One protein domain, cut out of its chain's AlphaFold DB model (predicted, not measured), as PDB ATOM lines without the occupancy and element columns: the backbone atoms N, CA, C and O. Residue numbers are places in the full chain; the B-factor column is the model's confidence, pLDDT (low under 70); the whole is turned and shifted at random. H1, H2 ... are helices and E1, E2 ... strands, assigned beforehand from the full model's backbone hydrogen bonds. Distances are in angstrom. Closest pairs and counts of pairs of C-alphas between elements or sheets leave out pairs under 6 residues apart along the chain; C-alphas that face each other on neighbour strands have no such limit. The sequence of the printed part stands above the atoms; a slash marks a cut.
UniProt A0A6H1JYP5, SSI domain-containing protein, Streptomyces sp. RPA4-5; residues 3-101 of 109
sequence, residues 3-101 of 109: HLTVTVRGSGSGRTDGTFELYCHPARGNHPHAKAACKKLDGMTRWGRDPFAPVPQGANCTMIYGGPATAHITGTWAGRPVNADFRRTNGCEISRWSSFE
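Overview. This is residues 3 to 101 of the 109 residues of the protein "SSI domain-containing protein" of Streptomyces sp. RPA4-5 (UniProt A0A6H1JYP5). Two hairpins, E1 with E2 and E3 with E4, stand side by side as one twisted antiparallel sheet of order E2 - E1 - E3 - E4; H1 crosses over its E2 edge, while H2 only grazes it. The long link of residues 45 to 69 swings wide past E4 and H2 before E3. The 99 printed residues run E1 E2 H1 E3 E4 H2, of mixed class, with under half in named elements. The whole is compact, radius of gyration of the C-alphas 13.6 A, yet flat, spanning 39 by 36 by 19 A.

Along the chain. E1, residues 3 to 9, begins at C-alpha (33.822, 38.104, 14.621) and measures 19.9 A. E2 is residues 18 to 24, 19.4 A; H1 is residues 34 to 44, 15.5 A. E3, residues 70 to 77, 20.2 A, bends by 56 degrees at residue 74. E4 is residues 80 to 86, 18.3 A. H2, residues 91 to 99, 12.2 A, ends at C-alpha (47.848, 25.562, 10.720).

Arrangement. In the sheet, N 6 and O 20 of E1 and E2 are 2.8 A apart, N 5 and O 74 of E1 and E3 2.9 A, and N 73 and O 84 of E3 and E4 2.9 A, each within hydrogen-bond range. H1 is on the sheet, over E2, at a height of 9.3 A; it only just runs across the strands, at 63 degrees to E2 on the local plane. Their closest C-alphas, of Cys 24 and Cys 38, are 5.7 A apart. E2, H1 and E3 form a split strand-helix-strand unit, two strands running the same way with E1 between them, its crossover right-handed. H2 grazes the sheet with residues 93 to 97; the closest C-alphas of E4 and H2, of Phe 86 and Trp 97, are 6.5 A apart. H1 and H2 are apart. In both helices every O i to N i+4 pair is within hydrogen-bond range.

Size, cuts and confidence. The two C-alphas farthest apart, of Pro 26 and Met 63, are 39.4 A apart. The printed part has no cut. The link from H1 to E3 is long. No printed residue is under 70 in pLDDT.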
ATOM      1  N   HIS A   3      34.961  39.001  14.642       98.31
ATOM      2  CA  HIS A   3      33.822  38.104  14.621       98.31
ATOM      3  C   HIS A   3      33.928  37.221  13.392       98.31
ATOM      4  O   HIS A   3      34.011  37.724  12.275       98.31
ATOM      5  N   LEU A   4      33.940  35.915  13.614       98.69
ATOM      6  CA  LEU A   4      33.977  34.916  12.569       98.69
ATOM      7  C   LEU A   4      32.837  33.922  12.760       98.69
ATOM      8  O   LEU A   4      32.580  33.462  13.875       98.69
ATOM      9  N   THR A   5      32.218  33.544  11.651       98.75
ATOM     10  CA  THR A   5      31.319  32.399  11.560       98.75
ATOM     11  C   THR A   5      32.080  31.275  10.861       98.75
ATOM     12  O   THR A   5      32.533  31.430   9.725       98.75
ATOM     13  N   VAL A   6      32.255  30.156  11.560       98.69
ATOM     14  CA  VAL A   6      33.010  28.978  11.121       98.69
ATOM     15  C   VAL A   6      32.028  27.843  10.875       98.69
ATOM     16  O   VAL A   6      31.453  27.303  11.818       98.69
ATOM     17  N   THR A   7      31.835  27.460   9.618       98.56
ATOM     18  CA  THR A   7      31.015  26.301   9.255       98.56
ATOM     19  C   THR A   7      31.917  25.136   8.892       98.56
ATOM     20  O   THR A   7      32.705  25.257   7.962       98.56
ATOM     21  N   VAL A   8      31.783  24.002   9.574       98.25
ATOM     22  CA  VAL A   8      32.546  22.772   9.323       98.25
ATOM     23  C   VAL A   8      31.600  21.655   8.894       98.25
ATOM     24  O   VAL A   8      30.483  21.546   9.410       98.25
ATOM     25  N   ARG A   9      32.034  20.836   7.933       97.38
ATOM     26  CA  ARG A   9      31.297  19.658   7.460       97.38
ATOM     27  C   ARG A   9      32.239  18.494   7.195       97.38
ATOM     28  O   ARG A   9      33.318  18.702   6.640       97.38
ATOM     29  N   GLY A  10      31.782  17.272   7.460       94.38
ATOM     30  CA  GLY A  10      32.499  16.056   7.084       94.38
ATOM     31  C   GLY A  10      33.735  15.795   7.941       94.38
ATOM     32  O   GLY A  10      34.655  15.122   7.479       94.38
ATOM     33  N   SER A  11      33.784  16.320   9.169       90.88
ATOM     34  CA  SER A  11      34.864  16.045  10.126       90.88
ATOM     35  C   SER A  11      34.814  14.623  10.697       90.88
ATOM     36  O   SER A  11      35.788  14.165  11.289       90.88
ATOM     37  N   GLY A  12      33.679  13.930  10.545       86.44
ATOM     38  CA  GLY A  12      33.423  12.621  11.151       86.44
ATOM     39  C   GLY A  12      32.836  12.694  12.564       86.44
ATOM     40  O   GLY A  12      32.643  11.659  13.197       86.44
ATOM     41  N   SER A  13      32.518  13.892  13.073       85.50
ATOM     42  CA  SER A  13      31.873  14.067  14.376       85.50
ATOM     43  C   SER A  13      30.870  15.215  14.365       85.50
ATOM     44  O   SER A  13      31.244  16.370  14.177       85.50
ATOM     45  N   GLY A  14      29.614  14.925  14.722       83.75
ATOM     46  CA  GLY A  14      28.564  15.943  14.874       83.75
ATOM     47  C   GLY A  14      28.844  17.002  15.951       83.75
ATOM     48  O   GLY A  14      28.145  18.003  16.017       83.75
ATOM     49  N   ARG A  15      29.867  16.810  16.798       86.12
ATOM     50  CA  ARG A  15      30.319  17.826  17.764       86.12
ATOM     51  C   ARG A  15      31.167  18.923  17.116       86.12
ATOM     52  O   ARG A  15      31.259  20.021  17.656       86.12
ATOM     53  N   THR A  16      31.849  18.590  16.026       90.19
ATOM     54  CA  THR A  16      32.777  19.493  15.331       90.19
ATOM     55  C   THR A  16      32.265  19.910  13.961       90.19
ATOM     56  O   THR A  16      32.705  20.938  13.465       90.19
ATOM     57  N   ASP A  17      31.320  19.165  13.389       95.19
ATOM     58  CA  ASP A  17      30.490  19.621  12.280       95.19
ATOM     59  C   ASP A  17      29.401  20.577  12.788       95.19
ATOM     60  O   ASP A  17      28.842  20.396  13.870       95.19
ATOM     61  N   GLY A  18      29.083  21.599  11.996       97.19
ATOM     62  CA  GLY A  18      28.103  22.623  12.359       97.19
ATOM     63  C   GLY A  18      28.578  24.032  12.035       97.19
ATOM     64  O   GLY A  18      29.568  24.221  11.337       97.19
ATOM     65  N   THR A  19      27.837  25.028  12.519       98.38
ATOM     66  CA  THR A  19      28.194  26.447  12.383       98.38
ATOM     67  C   THR A  19      28.453  27.046  13.755       98.38
ATOM     68  O   THR A  19      27.621  26.934  14.659       98.38
ATOM     69  N   PHE A  20      29.610  27.683  13.890       98.25
ATOM     70  CA  PHE A  20      30.112  28.211  15.143       98.25
ATOM     71  C   PHE A  20      30.428  29.694  15.022       98.25
ATOM     72  O   PHE A  20      31.146  30.136  14.133       98.25
ATOM     73  N   GLU A  21      29.926  30.444  15.980       98.31
ATOM     74  CA  GLU A  21      30.203  31.842  16.212       98.31
ATOM     75  C   GLU A  21      31.445  31.970  17.095       98.31
ATOM     76  O   GLU A  21      31.498  31.429  18.210       98.31
ATOM     77  N   LEU A  22      32.429  32.716  16.607       98.50
ATOM     78  CA  LEU A  22      33.640  33.076  17.324       98.50
ATOM     79  C   LEU A  22      33.766  34.591  17.370       98.50
ATOM     80  O   LEU A  22      33.889  35.251  16.347       98.50
ATOM     81  N   TYR A  23      33.816  35.136  18.572       98.25
ATOM     82  CA  TYR A  23      34.138  36.535  18.802       98.25
ATOM     83  C   TYR A  23      35.452  36.605  19.561       98.25
ATOM     84  O   TYR A  23      35.627  35.846  20.516       98.25
ATOM     85  N   CYS A  24      36.338  37.521  19.182       97.56
ATOM     86  CA  CYS A  24      37.602  37.754  19.877       97.56
ATOM     87  C   CYS A  24      37.679  39.193  20.408       97.56
ATOM     88  O   CYS A  24      36.987  40.089  19.921       97.56
ATOM     89  N   HIS A  25      38.503  39.394  21.442       92.62
ATOM     90  CA  HIS A  25      38.697  40.680  22.123       92.62
ATOM     91  C   HIS A  25      37.417  41.282  22.757       92.62
ATOM     92  O   HIS A  25      37.043  42.406  22.416       92.62
ATOM     93  N   PRO A  26      36.735  40.593  23.703       94.06
ATOM     94  CA  PRO A  26      37.114  39.349  24.390       94.06
ATOM     95  C   PRO A  26      36.557  38.070  23.736       94.06
ATOM     96  O   PRO A  26      35.558  38.098  23.021       94.06
ATOM     97  N   ALA A  27      37.193  36.931  24.034       97.12
ATOM     98  CA  ALA A  27      36.810  35.624  23.498       97.12
ATOM     99  C   ALA A  27      35.428  35.157  23.999       97.12
ATOM    100  O   ALA A  27      35.248  34.949  25.201       97.12
ATOM    101  N   ARG A  28      34.474  34.948  23.081       96.88
ATOM    102  CA  ARG A  28      33.117  34.428  23.356       96.88
ATOM    103  C   ARG A  28      32.509  33.759  22.114       96.88
ATOM    104  O   ARG A  28      33.126  33.738  21.053       96.88
ATOM    105  N   GLY A  29      31.284  33.250  22.248       96.75
ATOM    106  CA  GLY A  29      30.553  32.541  21.195       96.75
ATOM    107  C   GLY A  29      30.343  31.066  21.536       96.75
ATOM    108  O   GLY A  29      30.658  30.640  22.648       96.75
ATOM    109  N   ASN A  30      29.791  30.298  20.599       96.94
ATOM    110  CA  ASN A  30      29.533  28.864  20.782       96.94
ATOM    111  C   ASN A  30      30.670  27.979  20.230       96.94
ATOM    112  O   ASN A  30      30.571  26.755  20.285       96.94
ATOM    113  N   HIS A  31      31.752  28.577  19.718       97.31
ATOM    114  CA  HIS A  31      32.913  27.831  19.250       97.31
ATOM    115  C   HIS A  31      33.566  27.021  20.397       97.31
ATOM    116  O   HIS A  31      33.986  27.625  21.393       97.31
ATOM    117  N   PRO A  32      33.746  25.685  20.269       94.62
ATOM    118  CA  PRO A  32      34.197  24.812  21.365       94.62
ATOM    119  C   PRO A  32      35.532  25.219  22.001       94.62
ATOM    120  O   PRO A  32      35.770  24.989  23.186       94.62
ATOM    121  N   HIS A  33      36.399  25.847  21.208       96.19
ATOM    122  CA  HIS A  33      37.732  26.284  21.617       96.19
ATOM    123  C   HIS A  33      37.934  27.799  21.495       96.19
ATOM    124  O   HIS A  33      39.038  28.233  21.185       96.19
ATOM    125  N   ALA A  34      36.895  28.616  21.726       97.25
ATOM    126  CA  ALA A  34      36.909  30.058  21.439       97.25
ATOM    127  C   ALA A  34      38.197  30.793  21.872       97.25
ATOM    128  O   ALA A  34      38.862  31.417  21.050       97.25
ATOM    129  N   LYS A  35      38.620  30.654  23.136       97.62
ATOM    130  CA  LYS A  35      39.849  31.298  23.649       97.62
ATOM    131  C   LYS A  35      41.115  30.858  22.903       97.62
ATOM    132  O   LYS A  35      41.968  31.687  22.596       97.62
ATOM    133  N   ALA A  36      41.253  29.560  22.637       98.06
ATOM    134  CA  ALA A  36      42.434  29.010  21.977       98.06
ATOM    135  C   ALA A  36      42.454  29.344  20.477       98.06
ATOM    136  O   ALA A  36      43.517  29.652  19.943       98.06
ATOM    137  N   ALA A  37      41.287  29.349  19.828       97.88
ATOM    138  CA  ALA A  37      41.122  29.769  18.442       97.88
ATOM    139  C   ALA A  37      41.502  31.247  18.253       97.88
ATOM    140  O   ALA A  37      42.308  31.547  17.374       97.88
ATOM    141  N   CYS A  38      41.029  32.145  19.129       97.94
ATOM    142  CA  CYS A  38      41.448  33.552  19.121       97.94
ATOM    143  C   CYS A  38      42.972  33.682  19.255       97.94
ATOM    144  O   CYS A  38      43.619  34.225  18.368       97.94
ATOM    145  N   LYS A  39      43.566  33.071  20.294       97.69
ATOM    146  CA  LYS A  39      45.022  33.118  20.525       97.69
ATOM    147  C   LYS A  39      45.827  32.610  19.322       97.69
ATOM    148  O   LYS A  39      46.906  33.124  19.029       97.69
ATOM    149  N   LYS A  40      45.330  31.570  18.648       97.50
ATOM    150  CA  LYS A  40      45.962  31.008  17.455       97.50
ATOM    151  C   LYS A  40      45.951  32.002  16.296       97.50
ATOM    152  O   LYS A  40      47.001  32.234  15.698       97.50
ATOM    153  N   LEU A  41      44.792  32.590  16.006       97.12
ATOM    154  CA  LEU A  41      44.645  33.591  14.954       97.12
ATOM    155  C   LEU A  41      45.470  34.848  15.249       97.12
ATOM    156  O   LEU A  41      46.144  35.348  14.350       97.12
ATOM    157  N   ASP A  42      45.517  35.298  16.503       96.25
ATOM    158  CA  ASP A  42      46.369  36.415  16.926       96.25
ATOM    159  C   ASP A  42      47.844  36.131  16.606       96.25
ATOM    160  O   ASP A  42      48.516  36.943  15.976       96.25
ATOM    161  N   GLY A  43      48.340  34.936  16.947       96.25
ATOM    162  CA  GLY A  43      49.723  34.531  16.666       96.25
ATOM    163  C   GLY A  43      50.055  34.370  15.174       96.25
ATOM    164  O   GLY A  43      51.223  34.458  14.784       96.25
ATOM    165  N   MET A  44      49.048  34.135  14.331       95.19
ATOM    166  CA  MET A  44      49.192  34.079  12.871       95.19
ATOM    167  C   MET A  44      49.120  35.457  12.213       95.19
ATOM    168  O   MET A  44      49.632  35.642  11.105       95.19
ATOM    169  N   THR A  45      48.485  36.418  12.879       94.31
ATOM    170  CA  THR A  45      48.219  37.740  12.326       94.31
ATOM    171  C   THR A  45      49.495  38.564  12.314       94.31
ATOM    172  O   THR A  45      50.105  38.840  13.343       94.31
ATOM    173  N   ARG A  46      49.916  38.964  11.115       92.06
ATOM    174  CA  ARG A  46      51.061  39.849  10.899       92.06
ATOM    175  C   ARG A  46      50.659  40.948   9.935       92.06
ATOM    176  O   ARG A  46      49.926  40.697   8.981       92.06
ATOM    177  N   TRP A  47      51.154  42.156  10.177       86.06
ATOM    178  CA  TRP A  47      50.861  43.293   9.312       86.06
ATOM    179  C   TRP A  47      51.280  42.999   7.862       86.06
ATOM    180  O   TRP A  47      52.345  42.434   7.623       86.06
ATOM    181  N   GLY A  48      50.407  43.328   6.907       86.00
ATOM    182  CA  GLY A  48      50.630  43.082   5.478       86.00
ATOM    183  C   GLY A  48      50.457  41.631   5.008       86.00
ATOM    184  O   GLY A  48      50.619  41.371   3.820       86.00
ATOM    185  N   ARG A  49      50.107  40.680   5.889       90.25
ATOM    186  CA  ARG A  49      49.861  39.281   5.511       90.25
ATOM    187  C   ARG A  49      48.428  38.875   5.819       90.25
ATOM    188  O   ARG A  49      47.954  39.056   6.934       90.25
ATOM    189  N   ASP A  50      47.770  38.265   4.840       92.00
ATOM    190  CA  ASP A  50      46.457  37.661   5.027       92.00
ATOM    191  C   ASP A  50      46.607  36.203   5.497       92.00
ATOM    192  O   ASP A  50      47.044  35.361   4.704       92.00
ATOM    193  N   PRO A  51      46.289  35.869   6.762       94.31
ATOM    194  CA  PRO A  51      46.371  34.489   7.224       94.31
ATOM    195  C   PRO A  51      45.333  33.586   6.545       94.31
ATOM    196  O   PRO A  51      45.565  32.385   6.440       94.31
ATOM    197  N   PHE A  52      44.220  34.143   6.057       97.25
ATOM    198  CA  PHE A  52      43.118  33.403   5.442       97.25
ATOM    199  C   PHE A  52      43.292  33.198   3.937       97.25
ATOM    200  O   PHE A  52      42.461  32.517   3.333       97.25
ATOM    201  N   ALA A  53      44.364  33.715   3.326       95.25
ATOM    202  CA  ALA A  53      44.633  33.515   1.906       95.25
ATOM    203  C   ALA A  53      44.603  32.016   1.529       95.25
ATOM    204  O   ALA A  53      45.070  31.174   2.311       95.25
ATOM    205  N   PRO A  54      44.042  31.657   0.361       96.31
ATOM    206  CA  PRO A  54      44.027  30.278  -0.107       96.31
ATOM    207  C   PRO A  54      45.441  29.797  -0.449       96.31
ATOM    208  O   PRO A  54      46.374  30.589  -0.599       96.31
ATOM    209  N   VAL A  55      45.599  28.482  -0.617       95.56
ATOM    210  CA  VAL A  55      46.818  27.937  -1.229       95.56
ATOM    211  C   VAL A  55      46.953  28.522  -2.646       95.56
ATOM    212  O   VAL A  55      45.980  28.466  -3.403       95.56
ATOM    213  N   PRO A  56      48.118  29.083  -3.026       94.56
ATOM    214  CA  PRO A  56      48.316  29.644  -4.357       94.56
ATOM    215  C   PRO A  56      48.064  28.621  -5.466       94.56
ATOM    216  O   PRO A  56      48.468  27.459  -5.371       94.56
ATOM    217  N   GLN A  57      47.443  29.074  -6.552       89.81
ATOM    218  CA  GLN A  57      47.303  28.259  -7.752       89.81
ATOM    219  C   GLN A  57      48.696  27.905  -8.297       89.81
ATOM    220  O   GLN A  57      49.556  28.770  -8.424       89.81
ATOM    221  N   GLY A  58      48.917  26.625  -8.603       90.25
ATOM    222  CA  GLY A  58      50.212  26.134  -9.087       90.25
ATOM    223  C   GLY A  58      51.253  25.874  -7.993       90.25
ATOM    224  O   GLY A  58      52.399  25.578  -8.318       90.25
ATOM    225  N   ALA A  59      50.887  25.953  -6.707       94.38
ATOM    226  CA  ALA A  59      51.755  25.474  -5.638       94.38
ATOM    227  C   ALA A  59      52.084  23.978  -5.830       94.38
ATOM    228  O   ALA A  59      51.205  23.165  -6.121       94.38
ATOM    229  N   ASN A  60      53.354  23.614  -5.632       96.44
ATOM    230  CA  ASN A  60      53.817  22.228  -5.703       96.44
ATOM    231  C   ASN A  60      53.354  21.454  -4.462       96.44
ATOM    232  O   ASN A  60      54.045  21.410  -3.445       96.44
ATOM    233  N   CYS A  61      52.168  20.857  -4.547       97.12
ATOM    234  CA  CYS A  61      51.535  20.125  -3.456       97.12
ATOM    235  C   CYS A  61      51.539  18.621  -3.728       97.12
ATOM    236  O   CYS A  61      51.328  18.178  -4.856       97.12
ATOM    237  N   THR A  62      51.719  17.819  -2.680       95.88
ATOM    238  CA  THR A  62      51.526  16.369  -2.787       95.88
ATOM    239  C   THR A  62      50.051  16.044  -3.016       95.88
ATOM    240  O   THR A  62      49.170  16.701  -2.461       95.88
ATOM    241  N   MET A  63      49.767  14.987  -3.777       95.19
ATOM    242  CA  MET A  63      48.398  14.534  -4.066       95.19
ATOM    243  C   MET A  63      47.844  13.597  -2.981       95.19
ATOM    244  O   MET A  63      47.167  12.615  -3.271       95.19
ATOM    245  N   ILE A  64      48.164  13.881  -1.716       95.62
ATOM    246  CA  ILE A  64      47.668  13.118  -0.568       95.62
ATOM    247  C   ILE A  64      46.274  13.634  -0.217       95.62
ATOM    248  O   ILE A  64      46.102  14.807   0.114       95.62
ATOM    249  N   TYR A  65      45.289  12.743  -0.261       94.62
ATOM    250  CA  TYR A  65      43.937  13.037   0.186       94.62
ATOM    251  C   TYR A  65      43.832  12.881   1.708       94.62
ATOM    252  O   TYR A  65      44.028  11.794   2.242       94.62
ATOM    253  N   GLY A  66      43.524  13.973   2.407       93.44
ATOM    254  CA  GLY A  66      43.430  14.023   3.867       93.44
ATOM    255  C   GLY A  66      42.045  13.688   4.416       93.44
ATOM    256  O   GLY A  66      41.907  13.500   5.620       93.44
ATOM    257  N   GLY A  67      41.020  13.610   3.565       94.56
ATOM    258  CA  GLY A  67      39.649  13.279   3.953       94.56
ATOM    259  C   GLY A  67      38.617  14.312   3.484       94.56
ATOM    260  O   GLY A  67      38.981  15.335   2.901       94.56
ATOM    261  N   PRO A  68      37.322  14.049   3.743       95.62
ATOM    262  CA  PRO A  68      36.218  14.826   3.179       95.62
ATOM    263  C   PRO A  68      35.945  16.147   3.909       95.62
ATOM    264  O   PRO A  68      35.107  16.922   3.453       95.62
ATOM    265  N   ALA A  69      36.613  16.402   5.038       96.88
ATOM    266  CA  ALA A  69      36.332  17.568   5.860       96.88
ATOM    267  C   ALA A  69      36.556  18.879   5.089       96.88
ATOM    268  O   ALA A  69      37.589  19.085   4.441       96.88
ATOM    269  N   THR A  70      35.578  19.773   5.202       98.12
ATOM    270  CA  THR A  70      35.603  21.126   4.643       98.12
ATOM    271  C   THR A  70      35.244  22.135   5.719       98.12
ATOM    272  O   THR A  70      34.541  21.807   6.679       98.12
ATOM    273  N   ALA A  71      35.723  23.364   5.559       98.56
ATOM    274  CA  ALA A  71      35.271  24.474   6.373       98.56
ATOM    275  C   ALA A  71      35.128  25.749   5.547       98.56
ATOM    276  O   ALA A  71      35.888  25.980   4.609       98.56
ATOM    277  N   HIS A  72      34.164  26.574   5.927       98.75
ATOM    278  CA  HIS A  72      33.937  27.895   5.369       98.75
ATOM    279  C   HIS A  72      33.960  28.908   6.507       98.75
ATOM    280  O   HIS A  72      33.239  28.750   7.494       98.75
ATOM    281  N   ILE A  73      34.813  29.921   6.387       98.75
ATOM    282  CA  ILE A  73      34.992  30.955   7.405       98.75
ATOM    283  C   ILE A  73      34.620  32.301   6.806       98.75
ATOM    284  O   ILE A  73      35.207  32.723   5.811       98.75
ATOM    285  N   THR A  74      33.684  32.992   7.448       98.75
ATOM    286  CA  THR A  74      33.268  34.349   7.073       98.75
ATOM    287  C   THR A  74      33.342  35.294   8.258       98.75
ATOM    288  O   THR A  74      33.396  34.846   9.401       98.75
ATOM    289  N   GLY A  75      33.346  36.602   7.997       98.25
ATOM    290  CA  GLY A  75      33.218  37.630   9.027       98.25
ATOM    291  C   GLY A  75      34.279  38.714   8.900       98.25
ATOM    292  O   GLY A  75      34.602  39.152   7.799       98.25
ATOM    293  N   THR A  76      34.802  39.184  10.028       97.50
ATOM    294  CA  THR A  76      35.838  40.220  10.101       97.50
ATOM    295  C   THR A  76      36.933  39.815  11.080       97.50
ATOM    296  O   THR A  76      36.655  39.442  12.220       97.50
ATOM    297  N   TRP A  77      38.182  39.955  10.643       97.06
ATOM    298  CA  TRP A  77      39.368  39.713  11.456       97.06
ATOM    299  C   TRP A  77      40.390  40.836  11.279       97.06
ATOM    300  O   TRP A  77      40.751  41.175  10.150       97.06
ATOM    301  N   ALA A  78      40.859  41.420  12.382       94.06
ATOM    302  CA  ALA A  78      41.810  42.529  12.407       94.06
ATOM    303  C   ALA A  78      41.399  43.694  11.479       94.06
ATOM    304  O   ALA A  78      42.222  44.290  10.785       94.06
ATOM    305  N   GLY A  79      40.092  43.985  11.429       93.56
ATOM    306  CA  GLY A  79      39.514  45.039  10.587       93.56
ATOM    307  C   GLY A  79      39.395  44.704   9.095       93.56
ATOM    308  O   GLY A  79      39.027  45.580   8.317       93.56
ATOM    309  N   ARG A  80      39.685  43.464   8.677       94.81
ATOM    310  CA  ARG A  80      39.568  43.011   7.282       94.81
ATOM    311  C   ARG A  80      38.436  41.990   7.130       94.81
ATOM    312  O   ARG A  80      38.289  41.136   8.008       94.81
ATOM    313  N   PRO A  81      37.656  42.039   6.035       97.00
ATOM    314  CA  PRO A  81      36.655  41.018   5.764       97.00
ATOM    315  C   PRO A  81      37.331  39.671   5.498       97.00
ATOM    316  O   PRO A  81      38.375  39.603   4.848       97.00
ATOM    317  N   VAL A  82      36.715  38.602   5.989       98.31
ATOM    318  CA  VAL A  82      37.138  37.220   5.769       98.31
ATOM    319  C   VAL A  82      36.041  36.501   4.995       98.31
ATOM    320  O   VAL A  82      34.864  36.587   5.344       98.31
ATOM    321  N   ASN A  83      36.445  35.794   3.948       98.12
ATOM    322  CA  ASN A  83      35.652  34.797   3.244       98.12
ATOM    323  C   ASN A  83      36.639  33.753   2.708       98.12
ATOM    324  O   ASN A  83      37.374  34.031   1.760       98.12
ATOM    325  N   ALA A  84      36.747  32.615   3.389       98.44
ATOM    326  CA  ALA A  84      37.795  31.640   3.134       98.44
ATOM    327  C   ALA A  84      37.280  30.207   3.230       98.44
ATOM    328  O   ALA A  84      36.727  29.792   4.249       98.44
ATOM    329  N   ASP A  85      37.566  29.436   2.187       98.38
ATOM    330  CA  ASP A  85      37.303  28.005   2.138       98.38
ATOM    331  C   ASP A  85      38.542  27.201   2.519       98.38
ATOM    332  O   ASP A  85      39.679  27.536   2.165       98.38
ATOM    333  N   PHE A  86      38.305  26.103   3.224       98.38
ATOM    334  CA  PHE A  86      39.294  25.121   3.629       98.38
ATOM    335  C   PHE A  86      38.838  23.740   3.178       98.38
ATOM    336  O   PHE A  86      37.680  23.350   3.348       98.38
ATOM    337  N   ARG A  87      39.779  22.983   2.624       97.00
ATOM    338  CA  ARG A  87      39.602  21.594   2.203       97.00
ATOM    339  C   ARG A  87      40.825  20.792   2.616       97.00
ATOM    340  O   ARG A  87      41.794  21.346   3.125       97.00
ATOM    341  N   ARG A  88      40.789  19.480   2.405       96.88
ATOM    342  CA  ARG A  88      41.898  18.572   2.741       96.88
ATOM    343  C   ARG A  88      42.237  17.651   1.571       96.88
ATOM    344  O   ARG A  88      42.508  16.471   1.747       96.88
ATOM    345  N   THR A  89      42.194  18.187   0.352       96.38
ATOM    346  CA  THR A  89      42.306  17.397  -0.887       96.38
ATOM    347  C   THR A  89      43.738  17.203  -1.396       96.38
ATOM    348  O   THR A  89      43.934  16.456  -2.348       96.38
ATOM    349  N   ASN A  90      44.724  17.896  -0.822       96.25
ATOM    350  CA  ASN A  90      46.146  17.770  -1.152       96.25
ATOM    351  C   ASN A  90      47.014  18.190   0.055       96.25
ATOM    352  O   ASN A  90      46.502  18.752   1.026       96.25
ATOM    353  N   GLY A  91      48.330  17.969  -0.011       96.69
ATOM    354  CA  GLY A  91      49.246  18.227   1.108       96.69
ATOM    355  C   GLY A  91      49.307  19.682   1.587       96.69
ATOM    356  O   GLY A  91      49.391  19.927   2.789       96.69
ATOM    357  N   CYS A  92      49.218  20.659   0.681       97.94
ATOM    358  CA  CYS A  92      49.225  22.074   1.061       97.94
ATOM    359  C   CYS A  92      47.938  22.471   1.786       97.94
ATOM    360  O   CYS A  92      47.981  23.210   2.764       97.94
ATOM    361  N   GLU A  93      46.796  21.966   1.320       97.56
ATOM    362  CA  GLU A  93      45.491  22.213   1.934       97.56
ATOM    363  C   GLU A  93      45.390  21.557   3.314       97.56
ATOM    364  O   GLU A  93      44.918  22.183   4.258       97.56
ATOM    365  N   ILE A  94      45.925  20.340   3.465       97.31
ATOM    366  CA  ILE A  94      46.050  19.673   4.769       97.31
ATOM    367  C   ILE A  94      46.923  20.507   5.712       97.31
ATOM    368  O   ILE A  94      46.522  20.780   6.839       97.31
ATOM    369  N   SER A  95      48.092  20.957   5.248       96.69
ATOM    370  CA  SER A  95      48.988  21.792   6.054       96.69
ATOM    371  C   SER A  95      48.324  23.110   6.461       96.69
ATOM    372  O   SER A  95      48.404  23.514   7.625       96.69
ATOM    373  N   ARG A  96      47.602  23.754   5.534       97.38
ATOM    374  CA  ARG A  96      46.824  24.964   5.811       97.38
ATOM    375  C   ARG A  96      45.737  24.686   6.845       97.38
ATOM    376  O   ARG A  96      45.668  25.433   7.813       97.38
ATOM    377  N   TRP A  97      44.967  23.607   6.717       97.75
ATOM    378  CA  TRP A  97      43.980  23.195   7.723       97.75
ATOM    379  C   TRP A  97      44.605  23.064   9.115       97.75
ATOM    380  O   TRP A  97      44.172  23.732  10.051       97.75
ATOM    381  N   SER A  98      45.670  22.267   9.241       96.38
ATOM    382  CA  SER A  98      46.348  22.038  10.522       96.38
ATOM    383  C   SER A  98      46.940  23.319  11.108       96.38
ATOM    384  O   SER A  98      46.960  23.506  12.323       96.38
ATOM    385  N   SER A  99      47.372  24.258  10.259       96.56
ATOM    386  CA  SER A  99      47.848  25.562  10.720       96.56
ATOM    387  C   SER A  99      46.758  26.408  11.380       96.56
ATOM    388  O   SER A  99      47.108  27.304  12.136       96.56
ATOM    389  N   PHE A 100      45.478  26.106  11.152       97.81
ATOM    390  CA  PHE A 100      44.336  26.780  11.766       97.81
ATOM    391  C   PHE A 100      43.771  26.041  12.984       97.81
ATOM    392  O   PHE A 100      42.858  26.551  13.624       97.81
ATOM    393  N   GLU A 101      44.302  24.888  13.382       96.62
ATOM    394  CA  GLU A 101      43.877  24.250  14.632       96.62
ATOM    395  C   GLU A 101      44.283  25.125  15.847       96.62
ATOM    396  O   GLU A 101      45.419  25.621  15.896       96.62
TER     397      GLU A 101